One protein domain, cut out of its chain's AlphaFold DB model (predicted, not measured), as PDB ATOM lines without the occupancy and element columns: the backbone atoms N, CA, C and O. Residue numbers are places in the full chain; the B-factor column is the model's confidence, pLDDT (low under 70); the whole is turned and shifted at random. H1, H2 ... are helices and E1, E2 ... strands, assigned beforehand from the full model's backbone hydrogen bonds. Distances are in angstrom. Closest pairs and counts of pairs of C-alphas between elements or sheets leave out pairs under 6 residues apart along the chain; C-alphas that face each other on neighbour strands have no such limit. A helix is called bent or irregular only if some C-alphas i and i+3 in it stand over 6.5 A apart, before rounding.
ATOM      1  N   LYS A   5     -23.336 -40.685  18.720       80.50
ATOM      2  CA  LYS A   5     -23.095 -41.495  19.916       80.50
ATOM      3  C   LYS A   5     -21.643 -41.447  20.415       80.50
ATOM      4  O   LYS A   5     -21.431 -41.193  21.600       80.50
ATOM      5  N   ASP A   6     -20.653 -41.593  19.537       83.31
ATOM      6  CA  ASP A   6     -19.233 -41.595  19.915       83.31
ATOM      7  C   ASP A   6     -18.814 -40.241  20.487       83.31
ATOM      8  O   ASP A   6     -18.122 -40.162  21.501       83.31
ATOM      9  N   LYS A   7     -19.289 -39.148  19.875       85.94
ATOM     10  CA  LYS A   7     -19.032 -37.788  20.368       85.94
ATOM     11  C   LYS A   7     -19.631 -37.575  21.758       85.94
ATOM     12  O   LYS A   7     -18.969 -36.998  22.621       85.94
ATOM     13  N   ILE A   8     -20.851 -38.065  21.989       85.94
ATOM     14  CA  ILE A   8     -21.516 -37.996  23.298       85.94
ATOM     15  C   ILE A   8     -20.716 -38.775  24.345       85.94
ATOM     16  O   ILE A   8     -20.493 -38.269  25.445       85.94
ATOM     17  N   PHE A   9     -20.248 -39.977  24.016       85.81
ATOM     18  CA  PHE A   9     -19.471 -40.803  24.939       85.81
ATOM     19  C   PHE A   9     -18.097 -40.217  25.255       85.81
ATOM     20  O   PHE A   9     -17.720 -40.182  26.425       85.81
ATOM     21  N   ILE A  10     -17.403 -39.643  24.270       86.94
ATOM     22  CA  ILE A  10     -16.148 -38.913  24.505       86.94
ATOM     23  C   ILE A  10     -16.370 -37.749  25.480       86.94
ATOM     24  O   ILE A  10     -15.587 -37.566  26.412       86.94
ATOM     25  N   LEU A  11     -17.431 -36.955  25.292       88.38
ATOM     26  CA  LEU A  11     -17.734 -35.824  26.175       88.38
ATOM     27  C   LEU A  11     -18.099 -36.279  27.592       88.38
ATOM     28  O   LEU A  11     -17.587 -35.720  28.563       88.38
ATOM     29  N   LYS A  12     -18.928 -37.319  27.721       86.44
ATOM     30  CA  LYS A  12     -19.291 -37.901  29.019       86.44
ATOM     31  C   LYS A  12     -18.068 -38.449  29.755       86.44
ATOM     32  O   LYS A  12     -17.887 -38.128  30.925       86.44
ATOM     33  N   GLN A  13     -17.194 -39.187  29.068       86.06
ATOM     34  CA  GLN A  13     -15.968 -39.716  29.666       86.06
ATOM     35  C   GLN A  13     -15.021 -38.593  30.115       86.06
ATOM     36  O   GLN A  13     -14.461 -38.664  31.207       86.06
ATOM     37  N   LYS A  14     -14.879 -37.516  29.329       87.50
ATOM     38  CA  LYS A  14     -14.105 -36.331  29.746       87.50
ATOM     39  C   LYS A  14     -14.663 -35.701  31.022       87.50
ATOM     40  O   LYS A  14     -13.885 -35.338  31.900       87.50
ATOM     41  N   ASN A  15     -15.986 -35.590  31.132       86.75
ATOM     42  CA  ASN A  15     -16.630 -35.058  32.329       86.75
ATOM     43  C   ASN A  15     -16.412 -35.967  33.548       86.75
ATOM     44  O   ASN A  15     -16.077 -35.479  34.619       86.75
ATOM     45  N   ILE A  16     -16.511 -37.287  33.368       84.00
ATOM     46  CA  ILE A  16     -16.210 -38.268  34.421       84.00
ATOM     47  C   ILE A  16     -14.769 -38.107  34.910       84.00
ATOM     48  O   ILE A  16     -14.554 -37.943  36.105       84.00
ATOM     49  N   ILE A  17     -13.783 -38.082  34.006       84.94
ATOM     50  CA  ILE A  17     -12.371 -37.895  34.382       84.94
ATOM     51  C   ILE A  17     -12.180 -36.581  35.144       84.94
ATOM     52  O   ILE A  17     -11.430 -36.546  36.116       84.94
ATOM     53  N   LYS A  18     -12.845 -35.503  34.713       87.75
ATOM     54  CA  LYS A  18     -12.784 -34.210  35.401       87.75
ATOM     55  C   LYS A  18     -13.293 -34.323  36.841       87.75
ATOM     56  O   LYS A  18     -12.577 -33.902  37.740       87.75
ATOM     57  N   ASN A  19     -14.454 -34.939  37.047       83.81
ATOM     58  CA  ASN A  19     -15.040 -35.127  38.376       83.81
ATOM     59  C   ASN A  19     -14.166 -36.029  39.260       83.81
ATOM     60  O   ASN A  19     -13.930 -35.726  40.422       83.81
ATOM     61  N   LEU A  20     -13.614 -37.112  38.703       81.06
ATOM     62  CA  LEU A  20     -12.698 -37.996  39.428       81.06
ATOM     63  C   LEU A  20     -11.462 -37.250  39.950       81.06
ATOM     64  O   LEU A  20     -10.996 -37.522  41.055       81.06
ATOM     65  N   LYS A  21     -10.950 -36.281  39.184       86.31
ATOM     66  CA  LYS A  21      -9.798 -35.456  39.574       86.31
ATOM     67  C   LYS A  21     -10.092 -34.447  40.689       86.31
ATOM     68  O   LYS A  21      -9.145 -33.866  41.211       86.31
ATOM     69  N   GLU A  22     -11.351 -34.238  41.072       85.88
ATOM     70  CA  GLU A  22     -11.696 -33.398  42.229       85.88
ATOM     71  C   GLU A  22     -11.277 -34.063  43.549       85.88
ATOM     72  O   GLU A  22     -10.942 -33.381  44.517       85.88
ATOM     73  N   ASN A  23     -11.210 -35.399  43.585       83.88
ATOM     74  CA  ASN A  23     -10.641 -36.122  44.711       83.88
ATOM     75  C   ASN A  23      -9.107 -36.153  44.606       83.88
ATOM     76  O   ASN A  23      -8.549 -36.690  43.649       83.88
ATOM     77  N   HIS A  24      -8.416 -35.633  45.624       86.88
ATOM     78  CA  HIS A  24      -6.953 -35.533  45.628       86.88
ATOM     79  C   HIS A  24      -6.245 -36.890  45.469       86.88
ATOM     80  O   HIS A  24      -5.278 -36.997  44.714       86.88
ATOM     81  N   MET A  25      -6.727 -37.939  46.143       85.44
ATOM     82  CA  MET A  25      -6.136 -39.279  46.063       85.44
ATOM     83  C   MET A  25      -6.309 -39.872  44.663       85.44
ATOM     84  O   MET A  25      -5.349 -40.384  44.091       85.44
ATOM     85  N   ILE A  26      -7.501 -39.750  44.073       85.56
ATOM     86  CA  ILE A  26      -7.750 -40.221  42.703       85.56
ATOM     87  C   ILE A  26      -6.910 -39.423  41.703       85.56
ATOM     88  O   ILE A  26      -6.291 -40.009  40.820       85.56
ATOM     89  N   ASN A  27      -6.832 -38.100  41.847       89.62
ATOM     90  CA  ASN A  27      -6.025 -37.262  40.964       89.62
ATOM     91  C   ASN A  27      -4.540 -37.649  41.000       89.62
ATOM     92  O   ASN A  27      -3.899 -37.723  39.949       89.62
ATOM     93  N   TYR A  28      -4.010 -37.951  42.188       91.50
ATOM     94  CA  TYR A  28      -2.659 -38.488  42.339       91.50
ATOM     95  C   TYR A  28      -2.492 -39.808  41.570       91.50
ATOM     96  O   TYR A  28      -1.590 -39.922  40.746       91.50
ATOM     97  N   LEU A  29      -3.407 -40.769  41.742       90.50
ATOM     98  CA  LEU A  29      -3.352 -42.060  41.041       90.50
ATOM     99  C   LEU A  29      -3.464 -41.929  39.517       90.50
ATOM    100  O   LEU A  29      -2.758 -42.621  38.784       90.50
ATOM    101  N   ILE A  30      -4.322 -41.027  39.034       89.69
ATOM    102  CA  ILE A  30      -4.447 -40.718  37.605       89.69
ATOM    103  C   ILE A  30      -3.140 -40.119  37.078       89.69
ATOM    104  O   ILE A  30      -2.703 -40.477  35.987       89.69
ATOM    105  N   THR A  31      -2.513 -39.221  37.835       91.38
ATOM    106  CA  THR A  31      -1.253 -38.571  37.439       91.38
ATOM    107  C   THR A  31      -0.086 -39.559  37.407       91.38
ATOM    108  O   THR A  31       0.748 -39.486  36.513       91.38
ATOM    109  N   GLU A  32      -0.062 -40.517  38.333       91.69
ATOM    110  CA  GLU A  32       0.950 -41.582  38.403       91.69
ATOM    111  C   GLU A  32       0.717 -42.713  37.385       91.69
ATOM    112  O   GLU A  32       1.588 -43.567  37.182       91.69
ATOM    113  N   SER A  33      -0.456 -42.756  36.743       90.19
ATOM    114  CA  SER A  33      -0.734 -43.735  35.691       90.19
ATOM    115  C   SER A  33       0.185 -43.512  34.485       90.19
ATOM    116  O   SER A  33       0.510 -42.386  34.118       90.19
ATOM    117  N   GLN A  34       0.611 -44.600  33.843       89.69
ATOM    118  CA  GLN A  34       1.437 -44.537  32.635       89.69
ATOM    119  C   GLN A  34       0.680 -43.890  31.476       89.69
ATOM    120  O   GLN A  34       1.252 -43.139  30.692       89.69
ATOM    121  N   SER A  35      -0.605 -44.214  31.341       88.31
ATOM    122  CA  SER A  35      -1.476 -43.597  30.347       88.31
ATOM    123  C   SER A  35      -2.947 -43.844  30.660       88.31
ATOM    124  O   SER A  35      -3.302 -44.717  31.455       88.31
ATOM    125  N   ILE A  36      -3.805 -43.083  29.983       88.12
ATOM    126  CA  ILE A  36      -5.255 -43.247  30.004       88.12
ATOM    127  C   ILE A  36      -5.693 -43.670  28.603       88.12
ATOM    128  O   ILE A  36      -5.450 -42.951  27.632       88.12
ATOM    129  N   ILE A  37      -6.370 -44.808  28.489       86.06
ATOM    130  CA  ILE A  37      -7.047 -45.212  27.259       86.06
ATOM    131  C   ILE A  37      -8.481 -44.698  27.325       86.06
ATOM    132  O   ILE A  37      -9.273 -45.079  28.191       86.06
ATOM    133  N   SER A  38      -8.812 -43.834  26.373       86.00
ATOM    134  CA  SER A  38     -10.138 -43.245  26.233       86.00
ATOM    135  C   SER A  38     -11.034 -44.025  25.269       86.00
ATOM    136  O   SER A  38     -10.583 -44.849  24.465       86.00
ATOM    137  N   TYR A  39     -12.328 -43.718  25.314       84.00
ATOM    138  CA  TYR A  39     -13.302 -44.146  24.318       84.00
ATOM    139  C   TYR A  39     -12.869 -43.686  22.908       84.00
ATOM    140  O   TYR A  39     -12.350 -42.573  22.774       84.00
ATOM    141  N   PRO A  40     -13.065 -44.486  21.838       83.62
ATOM    142  CA  PRO A  40     -13.706 -45.809  21.793       83.62
ATOM    143  C   PRO A  40     -12.759 -46.986  22.075       83.62
ATOM    144  O   PRO A  40     -13.201 -48.131  22.135       83.62
ATOM    145  N   HIS A  41     -11.455 -46.742  22.221       82.62
ATOM    146  CA  HIS A  41     -10.465 -47.808  22.385       82.62
ATOM    147  C   HIS A  41     -10.651 -48.560  23.701       82.62
ATOM    148  O   HIS A  41     -10.594 -49.788  23.705       82.62
ATOM    149  N   SER A  42     -10.961 -47.842  24.786       81.00
ATOM    150  CA  SER A  42     -11.281 -48.471  26.069       81.00
ATOM    151  C   SER A  42     -12.458 -49.433  25.937       81.00
ATOM    152  O   SER A  42     -12.362 -50.574  26.368       81.00
ATOM    153  N   PHE A  43     -13.524 -49.019  25.248       79.69
ATOM    154  CA  PHE A  43     -14.702 -49.848  25.012       79.69
ATOM    155  C   PHE A  43     -14.389 -51.129  24.230       79.69
ATOM    156  O   PHE A  43     -14.864 -52.198  24.600       79.69
ATOM    157  N   LYS A  44     -13.554 -51.049  23.186       79.31
ATOM    158  CA  LYS A  44     -13.143 -52.240  22.423       79.31
ATOM    159  C   LYS A  44     -12.413 -53.257  23.303       79.31
ATOM    160  O   LYS A  44     -12.729 -54.439  23.233       79.31
ATOM    161  N   ILE A  45     -11.483 -52.783  24.133       75.56
ATOM    162  CA  ILE A  45     -10.698 -53.618  25.056       75.56
ATOM    163  C   ILE A  45     -11.601 -54.235  26.127       75.56
ATOM    164  O   ILE A  45     -11.474 -55.419  26.429       75.56
ATOM    165  N   LEU A  46     -12.517 -53.445  26.692       75.25
ATOM    166  CA  LEU A  46     -13.493 -53.929  27.665       75.25
ATOM    167  C   LEU A  46     -14.358 -55.025  27.036       75.25
ATOM    168  O   LEU A  46     -14.392 -56.133  27.547       75.25
ATOM    169  N   ASN A  47     -14.972 -54.787  25.877       73.25
ATOM    170  CA  ASN A  47     -15.841 -55.781  25.241       73.25
ATOM    171  C   ASN A  47     -15.126 -57.077  24.850       73.25
ATOM    172  O   ASN A  47     -15.703 -58.149  25.011       73.25
ATOM    173  N   SER A  48     -13.892 -57.014  24.343       68.12
ATOM    174  CA  SER A  48     -13.154 -58.230  23.973       68.12
ATOM    175  C   SER A  48     -12.740 -59.058  25.190       68.12
ATOM    176  O   SER A  48     -12.652 -60.280  25.094       68.12
ATOM    177  N   ASN A  49     -12.498 -58.401  26.329       63.34
ATOM    178  CA  ASN A  49     -11.948 -59.032  27.527       63.34
ATOM    179  C   ASN A  49     -12.973 -59.244  28.647       63.34
ATOM    180  O   ASN A  49     -12.659 -59.922  29.613       63.34
ATOM    181  N   PHE A  50     -14.174 -58.675  28.576       59.38
ATOM    182  CA  PHE A  50     -15.181 -58.809  29.637       59.38
ATOM    183  C   PHE A  50     -16.163 -59.950  29.335       59.38
ATOM    184  O   PHE A  50     -16.808 -60.459  30.245       59.38
ATOM    185  N   VAL A  51     -16.252 -60.390  28.073       51.88
ATOM    186  CA  VAL A  51     -17.185 -61.443  27.633       51.88
ATOM    187  C   VAL A  51     -16.639 -62.864  27.862       51.88
ATOM    188  O   VAL A  51     -17.425 -63.784  28.057       51.88
ATOM    189  N   ASN A  52     -15.314 -63.059  27.891       48.78
ATOM    190  CA  ASN A  52     -14.693 -64.397  27.828       48.78
ATOM    191  C   ASN A  52     -14.007 -64.869  29.124       48.78
ATOM    192  O   ASN A  52     -13.343 -65.903  29.132       48.78
ATOM    193  N   ASN A  53     -14.125 -64.108  30.209       46.91
ATOM    194  CA  ASN A  53     -13.129 -64.092  31.274       46.91
ATOM    195  C   ASN A  53     -13.782 -64.174  32.662       46.91
ATOM    196  O   ASN A  53     -14.702 -63.416  32.957       46.91
ATOM    197  N   GLU A  54     -13.321 -65.095  33.520       42.75
ATOM    198  CA  GLU A  54     -13.874 -65.267  34.874       42.75
ATOM    199  C   GLU A  54     -13.561 -64.051  35.752       42.75
ATOM    200  O   GLU A  54     -12.409 -63.657  35.913       42.75
ATOM    201  N   ASN A  55     -14.575 -63.465  36.370       47.47
ATOM    202  CA  ASN A  55     -14.397 -62.264  37.175       47.47
ATOM    203  C   ASN A  55     -14.084 -62.621  38.637       47.47
ATOM    204  O   ASN A  55     -14.721 -63.503  39.204       47.47
ATOM    205  N   VAL A  56     -13.109 -61.946  39.250       44.56
ATOM    206  CA  VAL A  56     -12.813 -62.037  40.689       44.56
ATOM    207  C   VAL A  56     -13.329 -60.763  41.344       44.56
ATOM    208  O   VAL A  56     -12.706 -59.727  41.215       44.56
ATOM    209  N   GLU A  57     -14.470 -60.798  42.016       48.91
ATOM    210  CA  GLU A  57     -15.034 -59.633  42.718       48.91
ATOM    211  C   GLU A  57     -14.257 -59.329  44.017       48.91
ATOM    212  O   GLU A  57     -13.979 -60.236  44.804       48.91
ATOM    213  N   LEU A  58     -13.889 -58.055  44.244       51.66
ATOM    214  CA  LEU A  58     -13.087 -57.632  45.401       51.66
ATOM    215  C   LEU A  58     -13.943 -57.096  46.563       51.66
ATOM    216  O   LEU A  58     -14.104 -55.888  46.718       51.66
ATOM    217  N   LYS A  59     -14.472 -57.952  47.437       54.28
ATOM    218  CA  LYS A  59     -15.261 -57.467  48.585       54.28
ATOM    219  C   LYS A  59     -14.377 -56.819  49.651       54.28
ATOM    220  O   LYS A  59     -13.316 -57.339  49.990       54.28
ATOM    221  N   LYS A  60     -14.841 -55.704  50.234       61.50
ATOM    222  CA  LYS A  60     -14.138 -54.988  51.319       61.50
ATOM    223  C   LYS A  60     -13.863 -55.892  52.529       61.50
ATOM    224  O   LYS A  60     -12.811 -55.777  53.145       61.50
ATOM    225  N   THR A  61     -14.778 -56.814  52.821       63.62
ATOM    226  CA  THR A  61     -14.669 -57.822  53.891       63.62
ATOM    227  C   THR A  61     -13.573 -58.858  53.651       63.62
ATOM    228  O   THR A  61     -13.024 -59.388  54.610       63.62
ATOM    229  N   ASP A  62     -13.210 -59.104  52.392       66.19
ATOM    230  CA  ASP A  62     -12.251 -60.135  51.985       66.19
ATOM    231  C   ASP A  62     -10.933 -59.522  51.470       66.19
ATOM    232  O   ASP A  62     -10.121 -60.198  50.829       66.19
ATOM    233  N   PHE A  63     -10.712 -58.227  51.742       70.25
ATOM    234  CA  PHE A  63      -9.644 -57.423  51.143       70.25
ATOM    235  C   PHE A  63      -8.260 -58.065  51.279       70.25
ATOM    236  O   PHE A  63      -7.522 -58.107  50.301       70.25
ATOM    237  N   ASP A  64      -7.903 -58.609  52.444       74.38
ATOM    238  CA  ASP A  64      -6.573 -59.195  52.659       74.38
ATOM    239  C   ASP A  64      -6.344 -60.485  51.862       74.38
ATOM    240  O   ASP A  64      -5.247 -60.718  51.339       74.38
ATOM    241  N   ILE A  65      -7.372 -61.331  51.752       71.44
ATOM    242  CA  ILE A  65      -7.318 -62.585  50.988       71.44
ATOM    243  C   ILE A  65      -7.232 -62.257  49.504       71.44
ATOM    244  O   ILE A  65      -6.370 -62.764  48.783       71.44
ATOM    245  N   LEU A  66      -8.089 -61.352  49.052       66.50
ATOM    246  CA  LEU A  66      -8.171 -61.031  47.648       66.50
ATOM    247  C   LEU A  66      -7.026 -60.138  47.169       66.50
ATOM    248  O   LEU A  66      -6.582 -60.289  46.034       66.50
ATOM    249  N   LYS A  67      -6.484 -59.259  48.021       76.00
ATOM    250  CA  LYS A  67      -5.231 -58.544  47.747       76.00
ATOM    251  C   LYS A  67      -4.155 -59.561  47.391       76.00
ATOM    252  O   LYS A  67      -3.527 -59.433  46.346       76.00
ATOM    253  N   LYS A  68      -3.981 -60.616  48.192       75.62
ATOM    254  CA  LYS A  68      -3.014 -61.682  47.878       75.62
ATOM    255  C   LYS A  68      -3.319 -62.354  46.541       75.62
ATOM    256  O   LYS A  68      -2.388 -62.648  45.799       75.62
ATOM    257  N   GLU A  69      -4.587 -62.574  46.209       72.56
ATOM    258  CA  GLU A  69      -4.976 -63.180  44.934       72.56
ATOM    259  C   GLU A  69      -4.695 -62.277  43.722       72.56
ATOM    260  O   GLU A  69      -4.135 -62.751  42.732       72.56
ATOM    261  N   VAL A  70      -5.016 -60.983  43.814       70.69
ATOM    262  CA  VAL A  70      -4.710 -59.959  42.802       70.69
ATOM    263  C   VAL A  70      -3.205 -59.870  42.585       70.69
ATOM    264  O   VAL A  70      -2.747 -59.946  41.447       70.69
ATOM    265  N   PHE A  71      -2.431 -59.797  43.670       73.25
ATOM    266  CA  PHE A  71      -0.969 -59.812  43.623       73.25
ATOM    267  C   PHE A  71      -0.462 -61.080  42.943       73.25
ATOM    268  O   PHE A  71       0.296 -61.006  41.982       73.25
ATOM    269  N   ARG A  72      -0.927 -62.252  43.385       71.56
ATOM    270  CA  ARG A  72      -0.521 -63.542  42.825       71.56
ATOM    271  C   ARG A  72      -0.765 -63.603  41.318       71.56
ATOM    272  O   ARG A  72       0.127 -64.016  40.594       71.56
ATOM    273  N   LYS A  73      -1.942 -63.190  40.846       66.25
ATOM    274  CA  LYS A  73      -2.313 -63.283  39.425       66.25
ATOM    275  C   LYS A  73      -1.619 -62.231  38.560       66.25
ATOM    276  O   LYS A  73      -1.131 -62.555  37.489       66.25
ATOM    277  N   LEU A  74      -1.537 -60.982  39.018       67.06
ATOM    278  CA  LEU A  74      -0.981 -59.892  38.208       67.06
ATOM    279  C   LEU A  74       0.554 -59.831  38.251       67.06
ATOM    280  O   LEU A  74       1.170 -59.399  37.278       67.06
ATOM    281  N   ILE A  75       1.188 -60.265  39.349       64.19
ATOM    282  CA  ILE A  75       2.654 -60.215  39.521       64.19
ATOM    283  C   ILE A  75       3.351 -61.474  39.032       64.19
ATOM    284  O   ILE A  75       4.380 -61.356  38.369       64.19
ATOM    285  N   LEU A  76       2.818 -62.669  39.310       56.25
ATOM    286  CA  LEU A  76       3.515 -63.907  38.924       56.25
ATOM    287  C   LEU A  76       3.569 -64.122  37.414       56.25
ATOM    288  O   LEU A  76       4.425 -64.857  36.938       56.25
ATOM    289  N   GLU A  77       2.705 -63.456  36.657       60.09
ATOM    290  CA  GLU A  77       2.704 -63.555  35.201       60.09
ATOM    291  C   GLU A  77       3.715 -62.622  34.515       60.09
ATOM    292  O   GLU A  77       3.763 -62.565  33.290       60.09
ATOM    293  N   GLY A  78       4.545 -61.896  35.278       57.97
ATOM    294  CA  GLY A  78       5.685 -61.143  34.738       57.97
ATOM    295  C   GLY A  78       5.318 -59.878  33.958       57.97
ATOM    296  O   GLY A  78       6.160 -59.314  33.264       57.97
ATOM    297  N   ASN A  79       4.073 -59.411  34.065       64.31
ATOM    298  CA  ASN A  79       3.611 -58.243  33.325       64.31
ATOM    299  C   ASN A  79       4.075 -56.952  33.998       64.31
ATOM    300  O   ASN A  79       3.806 -56.707  35.177       64.31
ATOM    301  N   GLU A  80       4.756 -56.103  33.228       73.19
ATOM    302  CA  GLU A  80       5.194 -54.786  33.695       73.19
ATOM    303  C   GLU A  80       4.003 -53.826  33.861       73.19
ATOM    304  O   GLU A  80       3.977 -53.020  34.795       73.19
ATOM    305  N   ASN A  81       2.990 -53.969  32.996       77.88
ATOM    306  CA  ASN A  81       1.820 -53.101  32.926       77.88
ATOM    307  C   ASN A  81       0.528 -53.829  33.312       77.88
ATOM    308  O   ASN A  81       0.286 -54.964  32.903       77.88
ATOM    309  N   VAL A  82      -0.333 -53.124  34.041       79.94
ATOM    310  CA  VAL A  82      -1.662 -53.570  34.464       79.94
ATOM    311  C   VAL A  82      -2.698 -52.538  34.049       79.94
ATOM    312  O   VAL A  82      -2.454 -51.333  34.111       79.94
ATOM    313  N   TYR A  83      -3.862 -53.013  33.624       80.12
ATOM    314  CA  TYR A  83      -4.986 -52.187  33.217       80.12
ATOM    315  C   TYR A  83      -5.957 -52.080  34.376       80.12
ATOM    316  O   TYR A  83      -6.375 -53.084  34.955       80.12
ATOM    317  N   VAL A  84      -6.321 -50.849  34.695       81.56
ATOM    318  CA  VAL A  84      -7.261 -50.523  35.751       81.56
ATOM    319  C   VAL A  84      -8.481 -49.879  35.131       81.56
ATOM    320  O   VAL A  84      -8.397 -48.827  34.500       81.56
ATOM    321  N   TYR A  85      -9.630 -50.500  35.327       79.31
ATOM    322  CA  TYR A  85     -10.919 -49.896  35.055       79.31
ATOM    323  C   TYR A  85     -11.515 -49.421  36.378       79.31
ATOM    324  O   TYR A  85     -11.806 -50.211  37.274       79.31
ATOM    325  N   PHE A  86     -11.668 -48.110  36.517       77.31
ATOM    326  CA  PHE A  86     -12.093 -47.492  37.766       77.31
ATOM    327  C   PHE A  86     -13.339 -46.633  37.551       77.31
ATOM    328  O   PHE A  86     -13.386 -45.807  36.639       77.31
ATOM    329  N   TYR A  87     -14.336 -46.837  38.409       70.69
ATOM    330  CA  TYR A  87     -15.624 -46.136  38.364       70.69
ATOM    331  C   TYR A  87     -16.232 -45.902  39.754       70.69
ATOM    332  O   TYR A  87     -17.415 -45.593  39.870       70.69
ATOM    333  N   GLY A  88     -15.427 -46.041  40.814       62.44
ATOM    334  CA  GLY A  88     -15.831 -45.679  42.175       62.44
ATOM    335  C   GLY A  88     -15.916 -44.159  42.374       62.44
ATOM    336  O   GLY A  88     -15.298 -43.389  41.640       62.44
ATOM    337  N   GLY A  89     -16.667 -43.729  43.390       57.62
ATOM    338  CA  GLY A  89     -16.870 -42.315  43.732       57.62
ATOM    339  C   GLY A  89     -17.990 -41.596  42.967       57.62
ATOM    340  O   GLY A  89     -18.102 -40.378  43.078       57.62
ATOM    341  N   ILE A  90     -18.820 -42.310  42.193       57.41
ATOM    342  CA  ILE A  90     -19.976 -41.743  41.473       57.41
ATOM    343  C   ILE A  90     -21.246 -42.445  41.956       57.41
ATOM    344  O   ILE A  90     -21.606 -43.473  41.393       57.41
ATOM    345  N   ASN A  91     -21.915 -41.877  42.967       48.78
ATOM    346  CA  ASN A  91     -23.051 -42.410  43.760       48.78
ATOM    347  C   ASN A  91     -24.265 -43.031  43.013       48.78
ATOM    348  O   ASN A  91     -25.303 -43.251  43.623       48.78
ATOM    349  N   ASP A  92     -24.201 -43.306  41.711       50.19
ATOM    350  CA  ASP A  92     -25.314 -43.818  40.919       50.19
ATOM    351  C   ASP A  92     -24.819 -44.668  39.725       50.19
ATOM    352  O   ASP A  92     -25.031 -44.342  38.552       50.19
ATOM    353  N   ILE A  93     -24.089 -45.758  40.010       50.72
ATOM    354  CA  ILE A  93     -23.521 -46.656  38.979       50.72
ATOM    355  C   ILE A  93     -24.602 -47.242  38.068       50.72
ATOM    356  O   ILE A  93     -24.364 -47.396  36.870       50.72
ATOM    357  N   ALA A  94     -25.803 -47.499  38.593       48.09
ATOM    358  CA  ALA A  94     -26.919 -48.042  37.820       48.09
ATOM    359  C   ALA A  94     -27.337 -47.154  36.626       48.09
ATOM    360  O   ALA A  94     -28.059 -47.614  35.743       48.09
ATOM    361  N   LYS A  95     -26.874 -45.893  36.564       53.34
ATOM    362  CA  LYS A  95     -27.210 -44.937  35.497       53.34
ATOM    363  C   LYS A  95     -26.149 -44.784  34.406       53.34
ATOM    364  O   LYS A  95     -26.448 -44.152  33.388       53.34
ATOM    365  N   PHE A  96     -24.936 -45.323  34.570       60.84
ATOM    366  CA  PHE A  96     -23.845 -45.076  33.621       60.84
ATOM    367  C   PHE A  96     -23.371 -46.345  32.896       60.84
ATOM    368  O   PHE A  96     -22.880 -47.266  33.543       60.84
ATOM    369  N   PRO A  97     -23.459 -46.382  31.548       68.88
ATOM    370  CA  PRO A  97     -22.893 -47.466  30.753       68.88
ATOM    371  C   PRO A  97     -21.401 -47.685  31.054       68.88
ATOM    372  O   PRO A  97     -20.644 -46.715  31.168       68.88
ATOM    373  N   ILE A  98     -20.970 -48.950  31.134       65.06
ATOM    374  CA  ILE A  98     -19.571 -49.363  31.371       65.06
ATOM    375  C   ILE A  98     -18.605 -48.747  30.338       65.06
ATOM    376  O   ILE A  98     -17.432 -48.485  30.596       65.06
ATOM    377  N   GLU A  99     -19.137 -48.428  29.164       69.31
ATOM    378  CA  GLU A  99     -18.477 -47.784  28.036       69.31
ATOM    379  C   GLU A  99     -17.984 -46.362  28.329       69.31
ATOM    380  O   GLU A  99     -17.147 -45.833  27.592       69.31
ATOM    381  N   LEU A 100     -18.513 -45.723  29.375       75.19
ATOM    382  CA  LEU A 100     -18.243 -44.321  29.685       75.19
ATOM    383  C   LEU A 100     -16.994 -44.101  30.529       75.19
ATOM    384  O   LEU A 100     -16.535 -42.962  30.628       75.19
ATOM    385  N   PHE A 101     -16.424 -45.147  31.119       78.44
ATOM    386  CA  PHE A 101     -15.298 -45.001  32.031       78.44
ATOM    387  C   PHE A 101     -13.961 -45.259  31.324       78.44
ATOM    388  O   PHE A 101     -13.876 -46.081  30.403       78.44
ATOM    389  N   PRO A 102     -12.914 -44.497  31.674       81.25
ATOM    390  CA  PRO A 102     -11.588 -44.680  31.103       81.25
ATOM    391  C   PRO A 102     -10.910 -45.946  31.639       81.25
ATOM    392  O   PRO A 102     -11.220 -46.434  32.725       81.25
ATOM    393  N   LEU A 103      -9.927 -46.426  30.883       85.94
ATOM    394  CA  LEU A 103      -8.950 -47.395  31.367       85.94
ATOM    395  C   LEU A 103      -7.647 -46.683  31.696       85.94
ATOM    396  O   LEU A 103      -7.191 -45.842  30.924       85.94
ATOM    397  N   PHE A 104      -7.020 -47.059  32.798       87.94
ATOM    398  CA  PHE A 104      -5.705 -46.577  33.193       87.94
ATOM    399  C   PHE A 104      -4.690 -47.695  33.013       87.94
ATOM    400  O   PHE A 104      -4.944 -48.826  33.413       87.94
ATOM    401  N   ILE A 105      -3.539 -47.387  32.429       86.44
ATOM    402  CA  ILE A 105      -2.395 -48.296  32.427       86.44
ATOM    403  C   ILE A 105      -1.499 -47.891  33.587       86.44
ATOM    404  O   ILE A 105      -1.105 -46.731  33.687       86.44
ATOM    405  N   ILE A 106      -1.167 -48.833  34.457       87.50
ATOM    406  CA  ILE A 106      -0.307 -48.612  35.620       87.50
ATOM    407  C   ILE A 106       0.847 -49.603  35.591       87.50
ATOM    408  O   ILE A 106       0.741 -50.664  34.974       87.50
ATOM    409  N   LYS A 107       1.937 -49.289  36.292       85.50
ATOM    410  CA  LYS A 107       2.979 -50.287  36.528       85.50
ATOM    411  C   LYS A 107       2.527 -51.248  37.614       85.50
ATOM    412  O   LYS A 107       1.839 -50.860  38.556       85.50
ATOM    413  N   ASN A 108       2.981 -52.488  37.527       79.44
ATOM    414  CA  ASN A 108       2.657 -53.532  38.497       79.44
ATOM    415  C   ASN A 108       2.989 -53.133  39.953       79.44
ATOM    416  O   ASN A 108       2.193 -53.313  40.872       79.44
ATOM    417  N   LYS A 109       4.125 -52.452  40.149       84.19
ATOM    418  CA  LYS A 109       4.537 -51.906  41.455       84.19
ATOM    419  C   LYS A 109       3.540 -50.909  42.071       84.19
ATOM    420  O   LYS A 109       3.603 -50.659  43.268       84.19
ATOM    421  N   ASP A 110       2.650 -50.325  41.269       86.88
ATOM    422  CA  ASP A 110       1.695 -49.301  41.695       86.88
ATOM    423  C   ASP A 110       0.299 -49.879  42.011       86.88
ATOM    424  O   ASP A 110      -0.585 -49.126  42.423       86.88
ATOM    425  N   ILE A 111       0.084 -51.199  41.888       82.44
ATOM    426  CA  ILE A 111      -1.205 -51.857  42.196       82.44
ATOM    427  C   ILE A 111      -1.668 -51.557  43.626       82.44
ATOM    428  O   ILE A 111      -2.852 -51.298  43.843       82.44
ATOM    429  N   GLU A 112      -0.757 -51.552  44.610       83.81
ATOM    430  CA  GLU A 112      -1.123 -51.281  46.010       83.81
ATOM    431  C   GLU A 112      -1.751 -49.902  46.192       83.81
ATOM    432  O   GLU A 112      -2.721 -49.764  46.938       83.81
ATOM    433  N   LYS A 113      -1.239 -48.896  45.471       87.62
ATOM    434  CA  LYS A 113      -1.752 -47.524  45.536       87.62
ATOM    435  C   LYS A 113      -3.215 -47.471  45.086       87.62
ATOM    436  O   LYS A 113      -4.020 -46.763  45.685       87.62
ATOM    437  N   TRP A 114      -3.563 -48.248  44.061       85.00
ATOM    438  CA  TRP A 114      -4.930 -48.341  43.551       85.00
ATOM    439  C   TRP A 114      -5.836 -49.173  44.462       85.00
ATOM    440  O   TRP A 114      -6.963 -48.765  44.721       85.00
ATOM    441  N   LEU A 115      -5.353 -50.291  45.013       80.25
ATOM    442  CA  LEU A 115      -6.127 -51.102  45.966       80.25
ATOM    443  C   LEU A 115      -6.482 -50.343  47.248       80.25
ATOM    444  O   LEU A 115      -7.542 -50.595  47.819       80.25
ATOM    445  N   ALA A 116      -5.652 -49.389  47.676       82.44
ATOM    446  CA  ALA A 116      -5.947 -48.534  48.825       82.44
ATOM    447  C   ALA A 116      -7.252 -47.730  48.663       82.44
ATOM    448  O   ALA A 116      -7.861 -47.351  49.664       82.44
ATOM    449  N   LEU A 117      -7.730 -47.513  47.427       78.19
ATOM    450  CA  LEU A 117      -9.034 -46.889  47.187       78.19
ATOM    451  C   LEU A 117     -10.184 -47.700  47.795       78.19
ATOM    452  O   LEU A 117     -11.118 -47.102  48.302       78.19
ATOM    453  N   ILE A 118     -10.112 -49.035  47.816       71.06
ATOM    454  CA  ILE A 118     -11.190 -49.909  48.332       71.06
ATOM    455  C   ILE A 118     -11.421 -49.706  49.838       71.06
ATOM    456  O   ILE A 118     -12.505 -49.951  50.365       71.06
ATOM    457  N   GLN A 119     -10.402 -49.239  50.557       72.88
ATOM    458  CA  GLN A 119     -10.506 -49.002  51.995       72.88
ATOM    459  C   GLN A 119     -11.302 -47.728  52.320       72.88
ATOM    460  O   GLN A 119     -11.856 -47.611  53.414       72.88
ATOM    461  N   GLN A 120     -11.416 -46.800  51.369       73.88
ATOM    462  CA  GLN A 120     -12.141 -45.543  51.527       73.88
ATOM    463  C   GLN A 120     -13.666 -45.776  51.530       73.88
ATOM    464  O   GLN A 120     -14.170 -46.696  50.890       73.88
ATOM    465  N   SER A 121     -14.423 -44.951  52.260       62.06
ATOM    466  CA  SER A 121     -15.871 -45.141  52.465       62.06
ATOM    467  C   SER A 121     -16.710 -44.998  51.190       62.06
ATOM    468  O   SER A 121     -17.732 -45.653  51.069       62.06
ATOM    469  N   ASN A 122     -16.262 -44.188  50.225       63.06
ATOM    470  CA  ASN A 122     -17.047 -43.826  49.034       63.06
ATOM    471  C   ASN A 122     -16.619 -44.607  47.779       63.06
ATOM    472  O   ASN A 122     -16.836 -44.166  46.647       63.06
ATOM    473  N   PHE A 123     -15.925 -45.731  47.963       63.50
ATOM    474  CA  PHE A 123     -15.267 -46.455  46.885       63.50
ATOM    475  C   PHE A 123     -15.703 -47.907  46.861       63.50
ATOM    476  O   PHE A 123     -15.522 -48.671  47.799       63.50
ATOM    477  N   TYR A 124     -16.267 -48.260  45.722       57.59
ATOM    478  CA  TYR A 124     -17.035 -49.472  45.538       57.59
ATOM    479  C   TYR A 124     -16.931 -49.886  44.069       57.59
ATOM    480  O   TYR A 124     -17.872 -50.450  43.566       57.59
ATOM    481  N   CYS A 125     -15.819 -49.579  43.361       62.88
ATOM    482  CA  CYS A 125     -15.571 -49.660  41.894       62.88
ATOM    483  C   CYS A 125     -14.101 -49.802  41.419       62.88
ATOM    484  O   CYS A 125     -13.630 -48.830  40.837       62.88
ATOM    485  N   LEU A 126     -13.387 -50.942  41.539       68.94
ATOM    486  CA  LEU A 126     -12.042 -51.150  40.962       68.94
ATOM    487  C   LEU A 126     -11.824 -52.511  40.258       68.94
ATOM    488  O   LEU A 126     -11.723 -53.544  40.912       68.94
ATOM    489  N   LYS A 127     -11.648 -52.473  38.929       72.38
ATOM    490  CA  LYS A 127     -11.347 -53.613  38.040       72.38
ATOM    491  C   LYS A 127      -9.864 -53.635  37.660       72.38
ATOM    492  O   LYS A 127      -9.399 -52.662  37.082       72.38
ATOM    493  N   PHE A 128      -9.151 -54.741  37.886       70.00
ATOM    494  CA  PHE A 128      -7.804 -54.962  37.333       70.00
ATOM    495  C   PHE A 128      -7.817 -56.075  36.289       70.00
ATOM    496  O   PHE A 128      -8.494 -57.081  36.485       70.00
ATOM    497  N   PHE A 129      -7.049 -55.914  35.215       67.31
ATOM    498  CA  PHE A 129      -6.796 -56.964  34.230       67.31
ATOM    499  C   PHE A 129      -5.474 -56.711  33.497       67.31
ATOM    500  O   PHE A 129      -4.856 -55.652  33.620       67.31
ATOM    501  N   ASN A 130      -5.029 -57.683  32.713       65.19
ATOM    502  CA  ASN A 130      -3.917 -57.519  31.785       65.19
ATOM    503  C   ASN A 130      -4.338 -58.048  30.402       65.19
ATOM    504  O   ASN A 130      -5.232 -58.878  30.309       65.19
TER     505      ASN A 130
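This is residues 5 to 130 of the 158 residues of an uncharacterized protein of Neisseria canis (UniProt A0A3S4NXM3). A small, twisted sheet of four strands makes the core, with H5 and H2 over one face and H3 across the other; H2, H5 and H4 stand side by side in a row, H5 between the other two. H1 lies off the sheet near H2, and H1 and H4 lie toward opposite ends of the longest axis. The 126 printed residues hold five named helices and four named strands in the order H1 H2 E1 H3 H4 E2 E3 H5 E4, a mixed class, and the sheet runs E1 E3 E2 E4, antiparallel throughout. The whole is compact, with a radius of gyration of the C-alphas of 14.1 A and spans of 39 by 31 by 27 A.

Start in the sheet with E2, residues 81 to 86, 15.8 A long from C-alpha 81 at (1.820, -53.101, 32.926). Its neighbours in the sheet are E3, residues 103 to 107, 13.3 A, and E4, residues 126 to 129, 10.3 A; E1, residues 35 to 37, 6.6 A, is a neighbour of E3. H5 is residues 108 to 119, 19.4 A; H2 is residues 24 to 32, 12.3 A; H3 is residues 41 to 50, 14.0 A. H4, residues 60 to 76, spans 23.3 A with a kink of 42 degrees near residue 67. H4 and H5 are irregular: C-alphas 61 and 64 are 8.3 A apart, and C-alphas 109 and 112 are 7.3 A apart. Find H1, residues 5 to 20, from C-alpha 5 at (-23.095, -41.495, 19.916) to C-alpha 20 at (-12.698, -37.996, 39.428), 22.4 A.

The sheet is only just strongly twisted, its C-alphas up to 4.2 A off the best plane. Look at N 84 and O 104, 2.8 A, for the hairpin E2 and E3; at N 37 and O 103, 2.8 A, for E1 and E3; and at N 85 and O 127, 2.8 A, for E2 and E4. E3, H5 and E4 form a split strand-helix-strand unit, two strands running the same way with E2 between them, and its crossover is right-handed. H5 runs along the strands over E2, at a height over the sheet of 9.1 A. H2 is on the same face, H3 on the opposite face. H4 touches H5 at a shallow tilt of 10 degrees, opposite ways; their closest C-alphas, Lys 60 and Ile 118, are 6.6 A apart. H1 is not on the sheet. It is close to but not clearly touching H2, the closest C-alphas, Leu 20 and Ile 26, being 6.3 A apart. Each O i to N i+4 pair is within hydrogen-bond range in H1, H2 and H3; H4 has 11 of 13, and H5 has 2 of 8 beside 7 of 9 O i to N i+3 pairs.

The two farthest C-alphas, Lys 7 and Ile 65, are 41.1 A apart. The printed part has no cut; the link E2 to E3, residues 87 to 102, is long. Mean pLDDT of the printed part is 74.0, with 43 residues under 70, among them 48 to 62 and 88 to 99.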